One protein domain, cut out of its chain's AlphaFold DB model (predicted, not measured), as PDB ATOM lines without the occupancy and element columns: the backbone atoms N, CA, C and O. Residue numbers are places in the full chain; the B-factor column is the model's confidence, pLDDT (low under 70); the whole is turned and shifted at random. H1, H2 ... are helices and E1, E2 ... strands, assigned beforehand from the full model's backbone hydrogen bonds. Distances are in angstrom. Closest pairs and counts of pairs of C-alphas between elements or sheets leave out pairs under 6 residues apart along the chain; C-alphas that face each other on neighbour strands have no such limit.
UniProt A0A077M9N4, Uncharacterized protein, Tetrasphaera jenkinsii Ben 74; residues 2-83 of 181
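Overview. This is residues 2 to 83 of the 181 residues of an uncharacterized protein of Tetrasphaera jenkinsii Ben 74 (UniProt A0A077M9N4). There is little regular structure: a small parallel pair of strands, E1 and E2, sits near one end of two helices, H1 and H2, and the long stretch of residues 2 to 33 loops out on the side of H2 away from H1. The 82 printed residues run E1, H1, H2, E2, mostly helix, with only 30 in named elements. The whole is loose, radius of gyration of the C-alphas 15.0 A, spanning 39 by 35 by 21 A.

Along the chain. E1 is residues 34 to 36, beginning with C-alpha 34 at (32.054, 12.867, 18.141), and E2 is residues 80 to 82, ending with C-alpha 82 at (24.795, 8.412, 15.167). H2, residues 60 to 75, is 23.1 A long; H1, residues 45 to 52, is 10.4 A.

Arrangement. E1 and E2 are parallel at 39 degrees; N 81 and O 34 are within hydrogen-bond range at 2.8 A. E1, H1, H2, E2 form a strand-helix-strand unit, parallel neighbour strands with helices between, its crossover right-handed. H1 and H2, a helical hairpin, only just touch, with 3 pairs of C-alphas within 8 A, the closest Met 52 and His 63 at 7.0 A; H2 touches with residues 63 to 70 alone. They run opposite ways at a steep tilt of 37 degrees, only just past shallow. Every O i to N i+4 pair is within hydrogen-bond range in H1, and 11 of 12 in H2.

Size, cuts and confidence. The farthest C-alphas, Gly 4 and Ala 83, are 40.5 A apart. The printed part has no cut, no link between named elements is long, and no printed residue is under 70 in pLDDT.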
ATOM      1  N   GLY A   2      57.939  16.473  18.623       75.88
ATOM      2  CA  GLY A   2      58.473  17.363  17.600       75.88
ATOM      3  C   GLY A   2      59.901  17.751  17.945       75.88
ATOM      4  O   GLY A   2      60.490  17.226  18.897       75.88
ATOM      5  N   THR A   3      60.472  18.672  17.179       77.56
ATOM      6  CA  THR A   3      61.882  19.050  17.312       77.56
ATOM      7  C   THR A   3      62.165  19.658  18.689       77.56
ATOM      8  O   THR A   3      61.829  20.808  18.961       77.56
ATOM      9  N   GLY A   4      62.785  18.869  19.574       82.00
ATOM     10  CA  GLY A   4      63.163  19.281  20.931       82.00
ATOM     11  C   GLY A   4      62.065  19.160  21.994       82.00
ATOM     12  O   GLY A   4      62.265  19.640  23.109       82.00
ATOM     13  N   TRP A   5      60.923  18.525  21.696       86.06
ATOM     14  CA  TRP A   5      59.835  18.379  22.668       86.06
ATOM     15  C   TRP A   5      59.014  17.092  22.498       86.06
ATOM     16  O   TRP A   5      58.830  16.546  21.408       86.06
ATOM     17  N   SER A   6      58.441  16.624  23.605       87.88
ATOM     18  CA  SER A   6      57.474  15.524  23.637       87.88
ATOM     19  C   SER A   6      56.294  15.885  24.532       87.88
ATOM     20  O   SER A   6      56.478  16.459  25.606       87.88
ATOM     21  N   TRP A   7      55.087  15.509  24.120       87.88
ATOM     22  CA  TRP A   7      53.863  15.694  24.894       87.88
ATOM     23  C   TRP A   7      53.000  14.431  24.813       87.88
ATOM     24  O   TRP A   7      52.975  13.777  23.770       87.88
ATOM     25  N   GLY A   8      52.317  14.096  25.911       88.38
ATOM     26  CA  GLY A   8      51.571  12.843  26.084       88.38
ATOM     27  C   GLY A   8      52.253  11.851  27.032       88.38
ATOM     28  O   GLY A   8      53.247  12.181  27.681       88.38
ATOM     29  N   ASP A   9      51.680  10.651  27.135       88.69
ATOM     30  CA  ASP A   9      52.275   9.525  27.862       88.69
ATOM     31  C   ASP A   9      53.425   8.926  27.029       88.69
ATOM     32  O   ASP A   9      53.171   8.459  25.913       88.69
ATOM     33  N   PRO A  10      54.676   8.917  27.532       89.25
ATOM     34  CA  PRO A  10      55.809   8.335  26.811       89.25
ATOM     35  C   PRO A  10      55.677   6.823  26.576       89.25
ATOM     36  O   PRO A  10      56.380   6.289  25.723       89.25
ATOM     37  N   ASN A  11      54.784   6.136  27.298       90.88
ATOM     38  CA  ASN A  11      54.522   4.705  27.144       90.88
ATOM     39  C   ASN A  11      53.292   4.406  26.273       90.88
ATOM     40  O   ASN A  11      52.877   3.250  26.173       90.88
ATOM     41  N   SER A  12      52.681   5.422  25.653       93.19
ATOM     42  CA  SER A  12      51.600   5.199  24.694       93.19
ATOM     43  C   SER A  12      52.104   4.330  23.533       93.19
ATOM     44  O   SER A  12      53.128   4.666  22.936       93.19
ATOM     45  N   PRO A  13      51.386   3.260  23.135       93.94
ATOM     46  CA  PRO A  13      51.770   2.471  21.963       93.94
ATOM     47  C   PRO A  13      51.585   3.251  20.658       93.94
ATOM     48  O   PRO A  13      52.105   2.854  19.621       93.94
ATOM     49  N   LEU A  14      50.839   4.361  20.703       94.31
ATOM     50  CA  LEU A  14      50.670   5.278  19.590       94.31
ATOM     51  C   LEU A  14      51.421   6.575  19.879       94.31
ATOM     52  O   LEU A  14      51.049   7.331  20.784       94.31
ATOM     53  N   ALA A  15      52.433   6.850  19.063       90.62
ATOM     54  CA  ALA A  15      53.148   8.113  19.040       90.62
ATOM     55  C   ALA A  15      53.008   8.757  17.658       90.62
ATOM     56  O   ALA A  15      53.157   8.100  16.627       90.62
ATOM     57  N   PHE A  16      52.742  10.060  17.645       86.75
ATOM     58  CA  PHE A  16      52.786  10.865  16.431       86.75
ATOM     59  C   PHE A  16      54.099  11.623  16.391       86.75
ATOM     60  O   PHE A  16      54.415  12.349  17.337       86.75
ATOM     61  N   ASP A  17      54.846  11.458  15.308       84.06
ATOM     62  CA  ASP A  17      55.944  12.354  14.980       84.06
ATOM     63  C   ASP A  17      55.375  13.538  14.198       84.06
ATOM     64  O   ASP A  17      54.701  13.356  13.180       84.06
ATOM     65  N   VAL A  18      55.551  14.733  14.745       80.00
ATOM     66  CA  VAL A  18      55.078  15.982  14.164       80.00
ATOM     67  C   VAL A  18      56.291  16.868  13.942       80.00
ATOM     68  O   VAL A  18      56.879  17.393  14.884       80.00
ATOM     69  N   ASP A  19      56.665  17.032  12.678       80.19
ATOM     70  CA  ASP A  19      57.771  17.896  12.270       80.19
ATOM     71  C   ASP A  19      57.336  19.370  12.324       80.19
ATOM     72  O   ASP A  19      57.083  20.019  11.312       80.19
ATOM     73  N   LEU A  20      57.125  19.868  13.545       78.19
ATOM     74  CA  LEU A  20      56.715  21.239  13.818       78.19
ATOM     75  C   LEU A  20      57.682  21.890  14.815       78.19
ATOM     76  O   LEU A  20      57.932  21.328  15.890       78.19
ATOM     77  N   PRO A  21      58.167  23.117  14.534       79.62
ATOM     78  CA  PRO A  21      59.075  23.852  15.420       79.62
ATOM     79  C   PRO A  21      58.352  24.502  16.613       79.62
ATOM     80  O   PRO A  21      58.907  25.370  17.282       79.62
ATOM     81  N   ILE A  22      57.099  24.119  16.872       81.44
ATOM     82  CA  ILE A  22      56.228  24.722  17.880       81.44
ATOM     83  C   ILE A  22      55.914  23.661  18.931       81.44
ATOM     84  O   ILE A  22      55.256  22.663  18.635       81.44
ATOM     85  N   ALA A  23      56.381  23.883  20.160       84.62
ATOM     86  CA  ALA A  23      56.009  23.055  21.298       84.62
ATOM     87  C   ALA A  23      54.612  23.466  21.803       84.62
ATOM     88  O   ALA A  23      54.387  24.657  22.036       84.62
ATOM     89  N   PRO A  24      53.670  22.525  21.983       85.00
ATOM     90  CA  PRO A  24      52.352  22.842  22.506       85.00
ATOM     91  C   PRO A  24      52.416  23.158  24.004       85.00
ATOM     92  O   PRO A  24      53.196  22.560  24.753       85.00
ATOM     93  N   GLU A  25      51.534  24.042  24.462       87.06
ATOM     94  CA  GLU A  25      51.255  24.174  25.890       87.06
ATOM     95  C   GLU A  25      50.555  22.916  26.420       87.06
ATOM     96  O   GLU A  25      49.814  22.228  25.711       87.06
ATOM     97  N   ARG A  26      50.790  22.586  27.696       85.38
ATOM     98  CA  ARG A  26      50.152  21.417  28.306       85.38
ATOM     99  C   ARG A  26      48.677  21.712  28.572       85.38
ATOM    100  O   ARG A  26      48.364  22.539  29.419       85.38
ATOM    101  N   ALA A  27      47.792  20.957  27.929       89.44
ATOM    102  CA  ALA A  27      46.357  20.978  28.200       89.44
ATOM    103  C   ALA A  27      45.886  19.682  28.881       89.44
ATOM    104  O   ALA A  27      46.473  18.614  28.687       89.44
ATOM    105  N   THR A  28      44.800  19.774  29.652       91.81
ATOM    106  CA  THR A  28      44.070  18.608  30.171       91.81
ATOM    107  C   THR A  28      42.785  18.446  29.374       91.81
ATOM    108  O   THR A  28      41.980  19.372  29.304       91.81
ATOM    109  N   ILE A  29      42.581  17.271  28.780       92.50
ATOM    110  CA  ILE A  29      41.339  16.961  28.067       92.50
ATOM    111  C   ILE A  29      40.296  16.516  29.090       92.50
ATOM    112  O   ILE A  29      40.414  15.423  29.641       92.50
ATOM    113  N   LEU A  30      39.296  17.363  29.341       95.12
ATOM    114  CA  LEU A  30      38.215  17.068  30.288       95.12
ATOM    115  C   LEU A  30      37.204  16.072  29.717       95.12
ATOM    116  O   LEU A  30      36.767  15.163  30.413       95.12
ATOM    117  N   GLU A  31      36.862  16.224  28.440       94.19
ATOM    118  CA  GLU A  31      35.925  15.354  27.735       94.19
ATOM    119  C   GLU A  31      36.241  15.321  26.239       94.19
ATOM    120  O   GLU A  31      36.944  16.189  25.716       94.19
ATOM    121  N   ARG A  32      35.750  14.285  25.557       95.50
ATOM    122  CA  ARG A  32      35.812  14.149  24.100       95.50
ATOM    123  C   ARG A  32      34.638  13.304  23.620       95.50
ATOM    124  O   ARG A  32      34.301  12.307  24.257       95.50
ATOM    125  N   ARG A  33      34.041  13.697  22.502       96.69
ATOM    126  CA  ARG A  33      32.909  13.015  21.870       96.69
ATOM    127  C   ARG A  33      32.892  13.373  20.385       96.69
ATOM    128  O   ARG A  33      33.493  14.377  20.007       96.69
ATOM    129  N   GLY A  34      32.237  12.568  19.561       97.25
ATOM    130  CA  GLY A  34      32.054  12.867  18.141       97.25
ATOM    131  C   GLY A  34      30.724  12.350  17.611       97.25
ATOM    132  O   GLY A  34      29.949  11.745  18.351       97.25
ATOM    133  N   CYS A  35      30.489  12.557  16.319       97.94
ATOM    134  CA  CYS A  35      29.346  12.009  15.602       97.94
ATOM    135  C   CYS A  35      29.733  11.528  14.202       97.94
ATOM    136  O   CYS A  35      30.685  12.031  13.609       97.94
ATOM    137  N   ASP A  36      28.962  10.579  13.684       96.94
ATOM    138  CA  ASP A  36      29.010  10.112  12.299       96.94
ATOM    139  C   ASP A  36      27.604   9.629  11.885       96.94
ATOM    140  O   ASP A  36      26.801   9.242  12.737       96.94
ATOM    141  N   LEU A  37      27.269   9.614  10.593       96.50
ATOM    142  CA  LEU A  37      25.983   9.070  10.119       96.50
ATOM    143  C   LEU A  37      25.921   7.533  10.236       96.50
ATOM    144  O   LEU A  37      24.859   6.936  10.462       96.50
ATOM    145  N   HIS A  38      27.073   6.882  10.102       96.00
ATOM    146  CA  HIS A  38      27.271   5.441  10.121       96.00
ATOM    147  C   HIS A  38      28.455   5.076  11.034       96.00
ATOM    148  O   HIS A  38      29.442   4.509  10.561       96.00
ATOM    149  N   PRO A  39      28.361   5.355  12.350       96.69
ATOM    150  CA  PRO A  39      29.469   5.132  13.267       96.69
ATOM    151  C   PRO A  39      29.868   3.653  13.290       96.69
ATOM    152  O   PRO A  39      29.015   2.764  13.375       96.69
ATOM    153  N   VAL A  40      31.176   3.407  13.238       96.19
ATOM    154  CA  VAL A  40      31.775   2.077  13.389       96.19
ATOM    155  C   VAL A  40      32.167   1.887  14.848       96.19
ATOM    156  O   VAL A  40      32.958   2.664  15.385       96.19
ATOM    157  N   ASP A  41      31.661   0.832  15.485       95.25
ATOM    158  CA  ASP A  41      32.101   0.461  16.830       95.25
ATOM    159  C   ASP A  41      33.453  -0.263  16.780       95.25
ATOM    160  O   ASP A  41      33.550  -1.492  16.766       95.25
ATOM    161  N   ALA A  42      34.518   0.533  16.775       95.81
ATOM    162  CA  ALA A  42      35.899   0.068  16.745       95.81
ATOM    163  C   ALA A  42      36.379  -0.574  18.065       95.81
ATOM    164  O   ALA A  42      37.535  -0.992  18.156       95.81
ATOM    165  N   THR A  43      35.519  -0.676  19.089       94.19
ATOM    166  CA  THR A  43      35.822  -1.465  20.293       94.19
ATOM    167  C   THR A  43      35.573  -2.962  20.082       94.19
ATOM    168  O   THR A  43      36.118  -3.787  20.819       94.19
ATOM    169  N   THR A  44      34.815  -3.323  19.039       95.31
ATOM    170  CA  THR A  44      34.528  -4.710  18.646       95.31
ATOM    171  C   THR A  44      35.568  -5.261  17.659       95.31
ATOM    172  O   THR A  44      36.168  -4.481  16.913       95.31
ATOM    173  N   PRO A  45      35.780  -6.593  17.604       96.31
ATOM    174  CA  PRO A  45      36.621  -7.214  16.576       96.31
ATOM    175  C   PRO A  45      36.161  -6.877  15.151       96.31
ATOM    176  O   PRO A  45      36.965  -6.410  14.354       96.31
ATOM    177  N   ASP A  46      34.861  -6.999  14.866       97.75
ATOM    178  CA  ASP A  46      34.311  -6.744  13.529       97.75
ATOM    179  C   ASP A  46      34.488  -5.279  13.096       97.75
ATOM    180  O   ASP A  46      34.834  -5.000  11.948       97.75
ATOM    181  N   GLY A  47      34.289  -4.323  14.010       97.00
ATOM    182  CA  GLY A  47      34.518  -2.906  13.723       97.00
ATOM    183  C   GLY A  47      35.997  -2.575  13.517       97.00
ATOM    184  O   GLY A  47      36.335  -1.791  12.629       97.00
ATOM    185  N   ALA A  48      36.889  -3.199  14.290       96.81
ATOM    186  CA  ALA A  48      38.331  -3.079  14.097       96.81
ATOM    187  C   ALA A  48      38.772  -3.630  12.727       96.81
ATOM    188  O   ALA A  48      39.500  -2.945  12.003       96.81
ATOM    189  N   ASP A  49      38.290  -4.815  12.347       97.25
ATOM    190  CA  ASP A  49      38.581  -5.445  11.055       97.25
ATOM    191  C   ASP A  49      38.022  -4.621   9.889       97.25
ATOM    192  O   ASP A  49      38.703  -4.415   8.879       97.25
ATOM    193  N   TYR A  50      36.816  -4.069  10.047       97.81
ATOM    194  CA  TYR A  50      36.225  -3.169   9.063       97.81
ATOM    195  C   TYR A  50      37.100  -1.932   8.825       97.81
ATOM    196  O   TYR A  50      37.412  -1.625   7.674       97.81
ATOM    197  N   LEU A  51      37.572  -1.259   9.882       96.69
ATOM    198  CA  LEU A  51      38.475  -0.110   9.730       96.69
ATOM    199  C   LEU A  51      39.822  -0.501   9.108       96.69
ATOM    200  O   LEU A  51      40.348   0.232   8.270       96.69
ATOM    201  N   MET A  52      40.367  -1.663   9.475       96.81
ATOM    202  CA  MET A  52      41.606  -2.188   8.894       96.81
ATOM    203  C   MET A  52      41.486  -2.473   7.394       96.81
ATOM    204  O   MET A  52      42.468  -2.318   6.671       96.81
ATOM    205  N   SER A  53      40.291  -2.824   6.910       96.94
ATOM    206  CA  SER A  53      40.041  -3.114   5.491       96.94
ATOM    207  C   SER A  53      40.234  -1.903   4.565       96.94
ATOM    208  O   SER A  53      40.478  -2.074   3.370       96.94
ATOM    209  N   PHE A  54      40.208  -0.678   5.108       95.25
ATOM    210  CA  PHE A  54      40.509   0.546   4.356       95.25
ATOM    211  C   PHE A  54      42.010   0.794   4.158       95.25
ATOM    212  O   PHE A  54      42.396   1.699   3.412       95.25
ATOM    213  N   VAL A  55      42.878   0.012   4.804       95.62
ATOM    214  CA  VAL A  55      44.328   0.116   4.649       95.62
ATOM    215  C   VAL A  55      44.805  -0.958   3.678       95.62
ATOM    216  O   VAL A  55      44.535  -2.143   3.839       95.62
ATOM    217  N   TRP A  56      45.518  -0.537   2.632       94.75
ATOM    218  CA  TRP A  56      46.060  -1.474   1.649       94.75
ATOM    219  C   TRP A  56      47.112  -2.401   2.278       94.75
ATOM    220  O   TRP A  56      47.960  -1.901   3.019       94.75
ATOM    221  N   PRO A  57      47.154  -3.700   1.907       92.69
ATOM    222  CA  PRO A  57      47.980  -4.704   2.590       92.69
ATOM    223  C   PRO A  57      49.478  -4.387   2.687       92.69
ATOM    224  O   PRO A  57      50.159  -4.836   3.603       92.69
ATOM    225  N   PHE A  58      50.018  -3.621   1.738       96.00
ATOM    226  CA  PHE A  58      51.435  -3.249   1.698       96.00
ATOM    227  C   PHE A  58      51.759  -1.953   2.458       96.00
ATOM    228  O   PHE A  58      52.929  -1.598   2.595       96.00
ATOM    229  N   HIS A  59      50.763  -1.242   2.994       94.81
ATOM    230  CA  HIS A  59      50.974  -0.065   3.837       94.81
ATOM    231  C   HIS A  59      51.191  -0.460   5.305       94.81
ATOM    232  O   HIS A  59      50.448  -0.032   6.188       94.81
ATOM    233  N   LEU A  60      52.238  -1.248   5.572       95.56
ATOM    234  CA  LEU A  60      52.528  -1.806   6.902       95.56
ATOM    235  C   LEU A  60      52.561  -0.730   8.001       95.56
ATOM    236  O   LEU A  60      51.879  -0.860   9.008       95.56
ATOM    237  N   ALA A  61      53.211   0.410   7.749       92.88
ATOM    238  CA  ALA A  61      53.259   1.514   8.712       92.88
ATOM    239  C   ALA A  61      51.876   2.121   9.038       92.88
ATOM    240  O   ALA A  61      51.668   2.647  10.132       92.88
ATOM    241  N   ARG A  62      50.918   2.080   8.098       93.44
ATOM    242  CA  ARG A  62      49.534   2.513   8.356       93.44
ATOM    243  C   ARG A  62      48.769   1.459   9.156       93.44
ATOM    244  O   ARG A  62      48.014   1.847  10.044       93.44
ATOM    245  N   HIS A  63      48.994   0.171   8.886       96.19
ATOM    246  CA  HIS A  63      48.443  -0.915   9.701       96.19
ATOM    247  C   HIS A  63      48.934  -0.829  11.146       96.19
ATOM    248  O   HIS A  63      48.108  -0.797  12.053       96.19
ATOM    249  N   ASP A  64      50.243  -0.689  11.366       95.81
ATOM    250  CA  ASP A  64      50.826  -0.582  12.710       95.81
ATOM    251  C   ASP A  64      50.253   0.619  13.475       95.81
ATOM    252  O   ASP A  64      49.865   0.512  14.640       95.81
ATOM    253  N   ARG A  65      50.120   1.767  12.796       95.69
ATOM    254  CA  ARG A  65      49.525   2.975  13.380       95.69
ATOM    255  C   ARG A  65      48.057   2.773  13.758       95.69
ATOM    256  O   ARG A  65      47.655   3.197  14.840       95.69
ATOM    257  N   LEU A  66      47.257   2.158  12.885       96.50
ATOM    258  CA  LEU A  66      45.842   1.898  13.161       96.50
ATOM    259  C   LEU A  66      45.675   0.854  14.274       96.50
ATOM    260  O   LEU A  66      44.842   1.047  15.154       96.50
ATOM    261  N   ALA A  67      46.503  -0.193  14.305       96.56
ATOM    262  CA  ALA A  67      46.510  -1.185  15.380       96.56
ATOM    263  C   ALA A  67      46.800  -0.528  16.738       96.56
ATOM    264  O   ALA A  67      46.037  -0.703  17.688       96.56
ATOM    265  N   ALA A  68      47.834   0.317  16.808       97.25
ATOM    266  CA  ALA A  68      48.153   1.078  18.010       97.25
ATOM    267  C   ALA A  68      47.020   2.039  18.424       97.25
ATOM    268  O   ALA A  68      46.743   2.195  19.615       97.25
ATOM    269  N   ALA A  69      46.334   2.668  17.463       96.62
ATOM    270  CA  ALA A  69      45.177   3.520  17.738       96.62
ATOM    271  C   ALA A  69      43.993   2.733  18.317       96.62
ATOM    272  O   ALA A  69      43.383   3.183  19.288       96.62
ATOM    273  N   LEU A  70      43.708   1.543  17.782       96.75
ATOM    274  CA  LEU A  70      42.688   0.641  18.321       96.75
ATOM    275  C   LEU A  70      43.042   0.187  19.748       96.75
ATOM    276  O   LEU A  70      42.169   0.146  20.612       96.75
ATOM    277  N   ASP A  71      44.321  -0.072  20.041       95.69
ATOM    278  CA  ASP A  71      44.781  -0.383  21.402       95.69
ATOM    279  C   ASP A  71      44.568   0.781  22.379       95.69
ATOM    280  O   ASP A  71      44.180   0.566  23.531       95.69
ATOM    281  N   VAL A  72      44.806   2.023  21.942       95.62
ATOM    282  CA  VAL A  72      44.494   3.219  22.743       95.62
ATOM    283  C   VAL A  72      42.987   3.344  22.957       95.62
ATOM    284  O   VAL A  72      42.568   3.555  24.095       95.62
ATOM    285  N   LEU A  73      42.178   3.164  21.909       95.25
ATOM    286  CA  LEU A  73      40.720   3.258  21.983       95.25
ATOM    287  C   LEU A  73      40.128   2.264  22.990       95.25
ATOM    288  O   LEU A  73      39.255   2.638  23.765       95.25
ATOM    289  N   ARG A  74      40.627   1.023  23.045       92.25
ATOM    290  CA  ARG A  74      40.150   0.024  24.023       92.25
ATOM    291  C   ARG A  74      40.395   0.443  25.475       92.25
ATOM    292  O   ARG A  74      39.605   0.097  26.347       92.25
ATOM    293  N   ARG A  75      41.478   1.182  25.747       92.81
ATOM    294  CA  ARG A  75      41.787   1.712  27.091       92.81
ATOM    295  C   ARG A  75      41.059   3.020  27.393       92.81
ATOM    296  O   ARG A  75      40.770   3.306  28.553       92.81
ATOM    297  N   HIS A  76      40.779   3.810  26.362       92.88
ATOM    298  CA  HIS A  76      40.172   5.133  26.459       92.88
ATOM    299  C   HIS A  76      39.055   5.270  25.413       92.88
ATOM    300  O   HIS A  76      39.248   5.952  24.402       92.88
ATOM    301  N   PRO A  77      37.904   4.603  25.622       92.44
ATOM    302  CA  PRO A  77      36.823   4.604  24.648       92.44
ATOM    303  C   PRO A  77      36.268   6.015  24.443       92.44
ATOM    304  O   PRO A  77      36.169   6.808  25.381       92.44
ATOM    305  N   VAL A  78      35.895   6.315  23.200       92.94
ATOM    306  CA  VAL A  78      35.258   7.575  22.805       92.94
ATOM    307  C   VAL A  78      33.899   7.266  22.208       92.94
ATOM    308  O   VAL A  78      33.783   6.403  21.341       92.94
ATOM    309  N   THR A  79      32.875   7.985  22.656       95.00
ATOM    310  CA  THR A  79      31.527   7.856  22.105       95.00
ATOM    311  C   THR A  79      31.423   8.631  20.796       95.00
ATOM    312  O   THR A  79      31.651   9.844  20.776       95.00
ATOM    313  N   ILE A  80      31.052   7.926  19.725       96.94
ATOM    314  CA  ILE A  80      30.676   8.508  18.435       96.94
ATOM    315  C   ILE A  80      29.176   8.288  18.242       96.94
ATOM    316  O   ILE A  80      28.726   7.158  18.056       96.94
ATOM    317  N   ASP A  81      28.396   9.358  18.336       98.06
ATOM    318  CA  ASP A  81      26.946   9.286  18.186       98.06
ATOM    319  C   ASP A  81      26.538   9.141  16.723       98.06
ATOM    320  O   ASP A  81      27.182   9.677  15.820       98.06
ATOM    321  N   ARG A  82      25.415   8.461  16.489       98.19
ATOM    322  CA  ARG A  82      24.795   8.412  15.167       98.19
ATOM    323  C   ARG A  82      23.995   9.690  14.920       98.19
ATOM    324  O   ARG A  82      22.838   9.751  15.329       98.19
ATOM    325  N   ALA A  83      24.592  10.684  14.272       98.19
ATOM    326  CA  ALA A  83      23.953  11.971  14.003       98.19
ATOM    327  C   ALA A  83      24.642  12.735  12.861       98.19
ATOM    328  O   ALA A  83      25.808  12.487  12.548       98.19
TER     329      ALA A  83